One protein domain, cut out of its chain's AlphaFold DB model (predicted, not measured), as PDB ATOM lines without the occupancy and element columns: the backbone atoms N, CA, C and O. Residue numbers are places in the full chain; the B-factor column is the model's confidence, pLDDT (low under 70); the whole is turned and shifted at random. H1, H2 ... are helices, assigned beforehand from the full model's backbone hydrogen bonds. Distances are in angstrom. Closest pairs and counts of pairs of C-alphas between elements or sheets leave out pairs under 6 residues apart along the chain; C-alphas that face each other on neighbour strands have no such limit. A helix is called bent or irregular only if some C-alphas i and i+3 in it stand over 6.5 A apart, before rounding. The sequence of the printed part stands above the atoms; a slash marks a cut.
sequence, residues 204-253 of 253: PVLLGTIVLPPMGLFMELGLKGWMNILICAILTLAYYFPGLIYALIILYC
ATOM      1  N   PRO A 204      51.260   7.047 -40.033       59.66
ATOM      2  CA  PRO A 204      51.003   8.427 -39.611       59.66
ATOM      3  C   PRO A 204      49.522   8.832 -39.597       59.66
ATOM      4  O   PRO A 204      49.122   9.626 -38.750       59.66
ATOM      5  N   VAL A 205      48.699   8.284 -40.494       62.53
ATOM      6  CA  VAL A 205      47.255   8.564 -40.550       62.53
ATOM      7  C   VAL A 205      46.514   7.822 -39.440       62.53
ATOM      8  O   VAL A 205      45.620   8.386 -38.806       62.53
ATOM      9  N   LEU A 206      46.947   6.604 -39.106       67.69
ATOM     10  CA  LEU A 206      46.422   5.877 -37.948       67.69
ATOM     11  C   LEU A 206      46.745   6.604 -36.629       67.69
ATOM     12  O   LEU A 206      45.914   6.717 -35.734       67.69
ATOM     13  N   LEU A 207      47.954   7.155 -36.521       69.69
ATOM     14  CA  LEU A 207      48.367   7.929 -35.351       69.69
ATOM     15  C   LEU A 207      47.642   9.287 -35.294       69.69
ATOM     16  O   LEU A 207      47.225   9.729 -34.223       69.69
ATOM     17  N   GLY A 208      47.411   9.906 -36.456       65.69
ATOM     18  CA  GLY A 208      46.627  11.132 -36.602       65.69
ATOM     19  C   GLY A 208      45.147  10.962 -36.249       65.69
ATOM     20  O   GLY A 208      44.577  11.846 -35.617       65.69
ATOM     21  N   THR A 209      44.532   9.822 -36.575       71.31
ATOM     22  CA  THR A 209      43.132   9.528 -36.212       71.31
ATOM     23  C   THR A 209      42.942   9.266 -34.719       71.31
ATOM     24  O   THR A 209      41.893   9.618 -34.183       71.31
ATOM     25  N   ILE A 210      43.954   8.735 -34.023       74.81
ATOM     26  CA  ILE A 210      43.930   8.618 -32.557       74.81
ATOM     27  C   ILE A 210      44.065  10.002 -31.909       74.81
ATOM     28  O   ILE A 210      43.326  10.316 -30.989       74.81
ATOM     29  N   VAL A 211      44.960  10.877 -32.372       78.12
ATOM     30  CA  VAL A 211      45.128  12.196 -31.727       78.12
ATOM     31  C   VAL A 211      43.973  13.146 -32.059       78.12
ATOM     32  O   VAL A 211      43.461  13.822 -31.167       78.12
ATOM     33  N   LEU A 212      43.539  13.193 -33.322       72.25
ATOM     34  CA  LEU A 212      42.461  14.062 -33.786       72.25
ATOM     35  C   LEU A 212      41.701  13.397 -34.960       72.25
ATOM     36  O   LEU A 212      42.082  13.566 -36.125       72.25
ATOM     37  N   PRO A 213      40.589  12.680 -34.686       73.62
ATOM     38  CA  PRO A 213      39.863  11.889 -35.683       73.62
ATOM     39  C   PRO A 213      39.501  12.617 -36.994       73.62
ATOM     40  O   PRO A 213      39.717  12.036 -38.060       73.62
ATOM     41  N   PRO A 214      39.021  13.884 -36.996       77.81
ATOM     42  CA  PRO A 214      38.670  14.566 -38.245       77.81
ATOM     43  C   PRO A 214      39.890  14.968 -39.088       77.81
ATOM     44  O   PRO A 214      39.768  15.121 -40.301       77.81
ATOM     45  N   MET A 215      41.068  15.120 -38.472       78.81
ATOM     46  CA  MET A 215      42.297  15.504 -39.173       78.81
ATOM     47  C   MET A 215      42.872  14.307 -39.939       78.81
ATOM     48  O   MET A 215      43.183  14.426 -41.123       78.81
ATOM     49  N   GLY A 216      42.898  13.125 -39.309       76.00
ATOM     50  CA  GLY A 216      43.290  11.885 -39.985       76.00
ATOM     51  C   GLY A 216      42.372  11.537 -41.163       76.00
ATOM     52  O   GLY A 216      42.862  11.219 -42.244       76.00
ATOM     53  N   LEU A 217      41.052  11.721 -41.009       74.00
ATOM     54  CA  LEU A 217      40.080  11.485 -42.088       74.00
ATOM     55  C   LEU A 217      40.234  12.472 -43.261       74.00
ATOM     56  O   LEU A 217      40.042  12.107 -44.420       74.00
ATOM     57  N   PHE A 218      40.593  13.726 -42.967       77.50
ATOM     58  CA  PHE A 218      40.868  14.738 -43.989       77.50
ATOM     59  C   PHE A 218      42.132  14.420 -44.791       77.50
ATOM     60  O   PHE A 218      42.165  14.677 -45.993       77.50
ATOM     61  N   MET A 219      43.144  13.827 -44.159       71.38
ATOM     62  CA  MET A 219      44.398  13.478 -44.829       71.38
ATOM     63  C   MET A 219      44.250  12.321 -45.828       71.38
ATOM     64  O   MET A 219      45.004  12.273 -46.795       71.38
ATOM     65  N   GLU A 220      43.272  11.431 -45.630       68.38
ATOM     66  CA  GLU A 220      43.061  10.252 -46.483       68.38
ATOM     67  C   GLU A 220      41.948  10.445 -47.527       68.38
ATOM     68  O   GLU A 220      42.114  10.071 -48.686       68.38
ATOM     69  N   LEU A 221      40.837  11.101 -47.165       70.31
ATOM     70  CA  LEU A 221      39.703  11.328 -48.078       70.31
ATOM     71  C   LEU A 221      39.716  12.703 -48.765       70.31
ATOM     72  O   LEU A 221      39.007  12.917 -49.757       70.31
ATOM     73  N   GLY A 222      40.487  13.660 -48.239       72.38
ATOM     74  CA  GLY A 222      40.544  15.034 -48.737       72.38
ATOM     75  C   GLY A 222      39.174  15.728 -48.814       72.38
ATOM     76  O   GLY A 222      38.212  15.386 -48.126       72.38
ATOM     77  N   LEU A 223      39.059  16.711 -49.713       65.38
ATOM     78  CA  LEU A 223      37.838  17.509 -49.932       65.38
ATOM     79  C   LEU A 223      36.655  16.715 -50.514       65.38
ATOM     80  O   LEU A 223      35.528  17.204 -50.510       65.38
ATOM     81  N   LYS A 224      36.884  15.494 -51.009       62.53
ATOM     82  CA  LYS A 224      35.827  14.653 -51.589       62.53
ATOM     83  C   LYS A 224      34.943  14.019 -50.506       62.53
ATOM     84  O   LYS A 224      33.765  13.774 -50.747       62.53
ATOM     85  N   GLY A 225      35.492  13.818 -49.304       66.44
ATOM     86  CA  GLY A 225      34.800  13.277 -48.131       66.44
ATOM     87  C   GLY A 225      34.284  14.333 -47.147       66.44
ATOM     88  O   GLY A 225      34.038  13.995 -45.992       66.44
ATOM     89  N   TRP A 226      34.124  15.600 -47.553       66.25
ATOM     90  CA  TRP A 226      33.912  16.715 -46.611       66.25
ATOM     91  C   TRP A 226      32.694  16.545 -45.679       66.25
ATOM     92  O   TRP A 226      32.737  16.986 -44.535       66.25
ATOM     93  N   MET A 227      31.645  15.833 -46.117       66.50
ATOM     94  CA  MET A 227      30.443  15.584 -45.315       66.50
ATOM     95  C   MET A 227      30.746  14.575 -44.212       66.50
ATOM     96  O   MET A 227      30.322  14.762 -43.079       66.50
ATOM     97  N   ASN A 228      31.540  13.545 -44.514       76.25
ATOM     98  CA  ASN A 228      31.955  12.541 -43.537       76.25
ATOM     99  C   ASN A 228      32.927  13.137 -42.515       76.25
ATOM    100  O   ASN A 228      32.843  12.811 -41.334       76.25
ATOM    101  N   ILE A 229      33.785  14.062 -42.951       81.19
ATOM    102  CA  ILE A 229      34.695  14.817 -42.078       81.19
ATOM    103  C   ILE A 229      33.900  15.735 -41.148       81.19
ATOM    104  O   ILE A 229      34.168  15.776 -39.950       81.19
ATOM    105  N   LEU A 230      32.885  16.421 -41.676       78.94
ATOM    106  CA  LEU A 230      32.013  17.303 -40.904       78.94
ATOM    107  C   LEU A 230      31.163  16.520 -39.894       78.94
ATOM    108  O   LEU A 230      31.058  16.922 -38.739       78.94
ATOM    109  N   ILE A 231      30.620  15.369 -40.293       79.38
ATOM    110  CA  ILE A 231      29.883  14.463 -39.402       79.38
ATOM    111  C   ILE A 231      30.808  13.922 -38.309       79.38
ATOM    112  O   ILE A 231      30.450  13.972 -37.135       79.38
ATOM    113  N   CYS A 232      32.015  13.479 -38.665       77.81
ATOM    114  CA  CYS A 232      33.006  13.018 -37.699       77.81
ATOM    115  C   CYS A 232      33.388  14.132 -36.710       77.81
ATOM    116  O   CYS A 232      33.385  13.904 -35.504       77.81
ATOM    117  N   ALA A 233      33.611  15.360 -37.191       79.38
ATOM    118  CA  ALA A 233      33.911  16.516 -36.349       79.38
ATOM    119  C   ALA A 233      32.773  16.822 -35.359       79.38
ATOM    120  O   ALA A 233      33.028  16.984 -34.165       79.38
ATOM    121  N   ILE A 234      31.518  16.821 -35.821       77.12
ATOM    122  CA  ILE A 234      30.340  17.031 -34.964       77.12
ATOM    123  C   ILE A 234      30.203  15.904 -33.933       77.12
ATOM    124  O   ILE A 234      29.960  16.183 -32.758       77.12
ATOM    125  N   LEU A 235      30.408  14.645 -34.333       67.50
ATOM    126  CA  LEU A 235      30.351  13.509 -33.412       67.50
ATOM    127  C   LEU A 235      31.465  13.574 -32.369       67.50
ATOM    128  O   LEU A 235      31.169  13.385 -31.197       67.50
ATOM    129  N   THR A 236      32.707  13.895 -32.752       75.06
ATOM    130  CA  THR A 236      33.816  14.049 -31.791       75.06
ATOM    131  C   THR A 236      33.604  15.201 -30.814       75.06
ATOM    132  O   THR A 236      34.039  15.105 -29.668       75.06
ATOM    133  N   LEU A 237      32.911  16.261 -31.244       74.44
ATOM    134  CA  LEU A 237      32.557  17.402 -30.402       74.44
ATOM    135  C   LEU A 237      31.433  17.056 -29.415       74.44
ATOM    136  O   LEU A 237      31.441  17.555 -28.294       74.44
ATOM    137  N   ALA A 238      30.499  16.183 -29.805       71.94
ATOM    138  CA  ALA A 238      29.473  15.653 -28.909       71.94
ATOM    139  C   ALA A 238      30.051  14.619 -27.921       71.94
ATOM    140  O   ALA A 238      29.846  14.747 -26.718       71.94
ATOM    141  N   TYR A 239      30.795  13.624 -28.424       72.81
ATOM    142  CA  TYR A 239      31.531  12.618 -27.656       72.81
ATOM    143  C   TYR A 239      32.708  12.061 -28.481       72.81
ATOM    144  O   TYR A 239      32.533  11.526 -29.575       72.81
ATOM    145  N   TYR A 240      33.923  12.103 -27.933       80.25
ATOM    146  CA  TYR A 240      35.142  11.702 -28.650       80.25
ATOM    147  C   TYR A 240      35.146  10.224 -29.110       80.25
ATOM    148  O   TYR A 240      35.522   9.924 -30.243       80.25
ATOM    149  N   PHE A 241      34.666   9.301 -28.270       82.69
ATOM    150  CA  PHE A 241      34.699   7.853 -28.529       82.69
ATOM    151  C   PHE A 241      33.856   7.385 -29.743       82.69
ATOM    152  O   PHE A 241      34.399   6.680 -30.594       82.69
ATOM    153  N   PRO A 242      32.570   7.778 -29.906       80.19
ATOM    154  CA  PRO A 242      31.796   7.417 -31.100       80.19
ATOM    155  C   PRO A 242      32.329   8.068 -32.383       80.19
ATOM    156  O   PRO A 242      32.252   7.455 -33.446       80.19
ATOM    157  N   GLY A 243      32.914   9.268 -32.296       81.00
ATOM    158  CA  GLY A 243      33.577   9.906 -33.437       81.00
ATOM    159  C   GLY A 243      34.822   9.143 -33.902       81.00
ATOM    160  O   GLY A 243      35.033   8.987 -35.102       81.00
ATOM    161  N   LEU A 244      35.599   8.588 -32.966       81.19
ATOM    162  CA  LEU A 244      36.758   7.748 -33.279       81.19
ATOM    163  C   LEU A 244      36.349   6.431 -33.960       81.19
ATOM    164  O   LEU A 244      36.950   6.065 -34.968       81.19
ATOM    165  N   ILE A 245      35.306   5.747 -33.472       84.56
ATOM    166  CA  ILE A 245      34.793   4.511 -34.100       84.56
ATOM    167  C   ILE A 245      34.284   4.793 -35.517       84.56
ATOM    168  O   ILE A 245      34.583   4.043 -36.444       84.56
ATOM    169  N   TYR A 246      33.554   5.896 -35.697       81.62
ATOM    170  CA  TYR A 246      33.058   6.319 -37.005       81.62
ATOM    171  C   TYR A 246      34.200   6.617 -37.988       81.62
ATOM    172  O   TYR A 246      34.152   6.178 -39.137       81.62
ATOM    173  N   ALA A 247      35.252   7.303 -37.527       80.88
ATOM    174  CA  ALA A 247      36.444   7.559 -38.328       80.88
ATOM    175  C   ALA A 247      37.152   6.262 -38.744       80.88
ATOM    176  O   ALA A 247      37.529   6.127 -39.903       80.88
ATOM    177  N   LEU A 248      37.283   5.295 -37.828       74.88
ATOM    178  CA  LEU A 248      37.896   3.998 -38.119       74.88
ATOM    179  C   LEU A 248      37.084   3.205 -39.152       74.88
ATOM    180  O   LEU A 248      37.658   2.684 -40.098       74.88
ATOM    181  N   ILE A 249      35.756   3.142 -39.019       77.75
ATOM    182  CA  ILE A 249      34.902   2.397 -39.961       77.75
ATOM    183  C   ILE A 249      35.039   2.952 -41.380       77.75
ATOM    184  O   ILE A 249      35.188   2.176 -42.311       77.75
ATOM    185  N   ILE A 250      35.022   4.275 -41.546       74.94
ATOM    186  CA  ILE A 250      35.135   4.910 -42.869       74.94
ATOM    187  C   ILE A 250      36.531   4.756 -43.475       74.94
ATOM    188  O   ILE A 250      36.682   4.774 -44.690       74.94
ATOM    189  N   LEU A 251      37.555   4.661 -42.637       72.50
ATOM    190  CA  LEU A 251      38.935   4.553 -43.089       72.50
ATOM    191  C   LEU A 251      39.300   3.102 -43.461       72.50
ATOM    192  O   LEU A 251      40.098   2.876 -44.363       72.50
ATOM    193  N   TYR A 252      38.684   2.113 -42.804       68.00
ATOM    194  CA  TYR A 252      38.884   0.684 -43.077       68.00
ATOM    195  C   TYR A 252      37.891   0.072 -44.086       68.00
ATOM    196  O   TYR A 252      38.022  -1.115 -44.397       68.00
ATOM    197  N   CYS A 253      36.909   0.835 -44.577       57.88
ATOM    198  CA  CYS A 253      35.841   0.368 -45.467       57.88
ATOM    199  C   CYS A 253      35.849   1.154 -46.781       57.88
ATOM    200  O   CYS A 253      35.813   0.495 -47.843       57.88
TER     201      CYS A 253
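AT A GLANCE: This is residues 204 to 253 of the 253 residues of an uncharacterized protein of viral metagenome (UniProt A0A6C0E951). Three short helical rods, H1, H2a and H2b, stand side by side in a slightly curved row, and a fourth, H3, packs over one face of the row. The chain zigzags through them, each rod running the opposite way to the one before; H2a and H2b are the two arms of one bent helix, H2, which folds back on itself at residues 221 and 222. The printed part has 50 residues with three named helices, in the order H1, H2, H3, and no named strand; its class is all helix. It is compact, with a radius of gyration of the C-alphas of 9.3 A, and rounded, spanning 23 by 22 by 17 A.

HOW THE PARTS SIT: H1, residues 204 to 211, touches H2a, residues 213 to 220, and the two form a helical hairpin at a shallow tilt of 16 degrees, with the C-alphas of Thr 209 and Gly 216 closest at 4.5 A. By its hydrogen bonds H2, residues 213 to 238, was assigned as one helix, but it is bent: C-alphas 220 and 223 are 9.6 A apart. H2a touches H2b, residues 223 to 238, at a shallow tilt of 12 degrees, opposite ways; the closest C-alphas are those of Pro 214 and Ala 233, 5.5 A apart. H2b is irregular, with C-alphas 224 and 227 8.3 A apart, and has a kink of 29 degrees near residue 230. With H3, residues 240 to 252, H2b forms a second helical hairpin at a shallow tilt of 25 degrees; residues 232 to 236 alone of H2b touch H3, and the closest C-alphas are those of Thr 236 and Gly 243, 4.5 A apart. H3 touches H2a, the same way at a shallow tilt of 18 degrees, closest at the C-alphas of Pro 213 and Leu 244, 5.7 A. H3 touches H1 with residues 244 to 248 alone, closest at the C-alphas of Thr 209 and Leu 244, 7.2 A. H1 and H2b are apart. Every O i to N i+4 pair is within hydrogen-bond range in H1, H2a and H3; in H2b 10 of 12 are.

IN THESE COORDINATES: H1 begins at C-alpha 204, (51.003, 8.427, -39.611), and is 10.5 A long from first to last C-alpha. H2a is 11.4 A long. H2b begins at C-alpha 223, (37.838, 17.509, -49.932), and is 22.7 A long. H3 is 18.5 A long and ends at C-alpha 252, (38.884, 0.684, -43.077).

THE WHOLE: The C-alphas of Pro 204 and Ala 238 are the two farthest apart, at 25.1 A. The printed part has no cut and ends at Cys 253, the chain's last residue. The links H1 to H2 and H2 to H3 are tight, with 1 residue each. The mean pLDDT of the printed part is 73.6; residues 204 to 208, 220, 223 to 227, 235 and 252 to 253 are under 70.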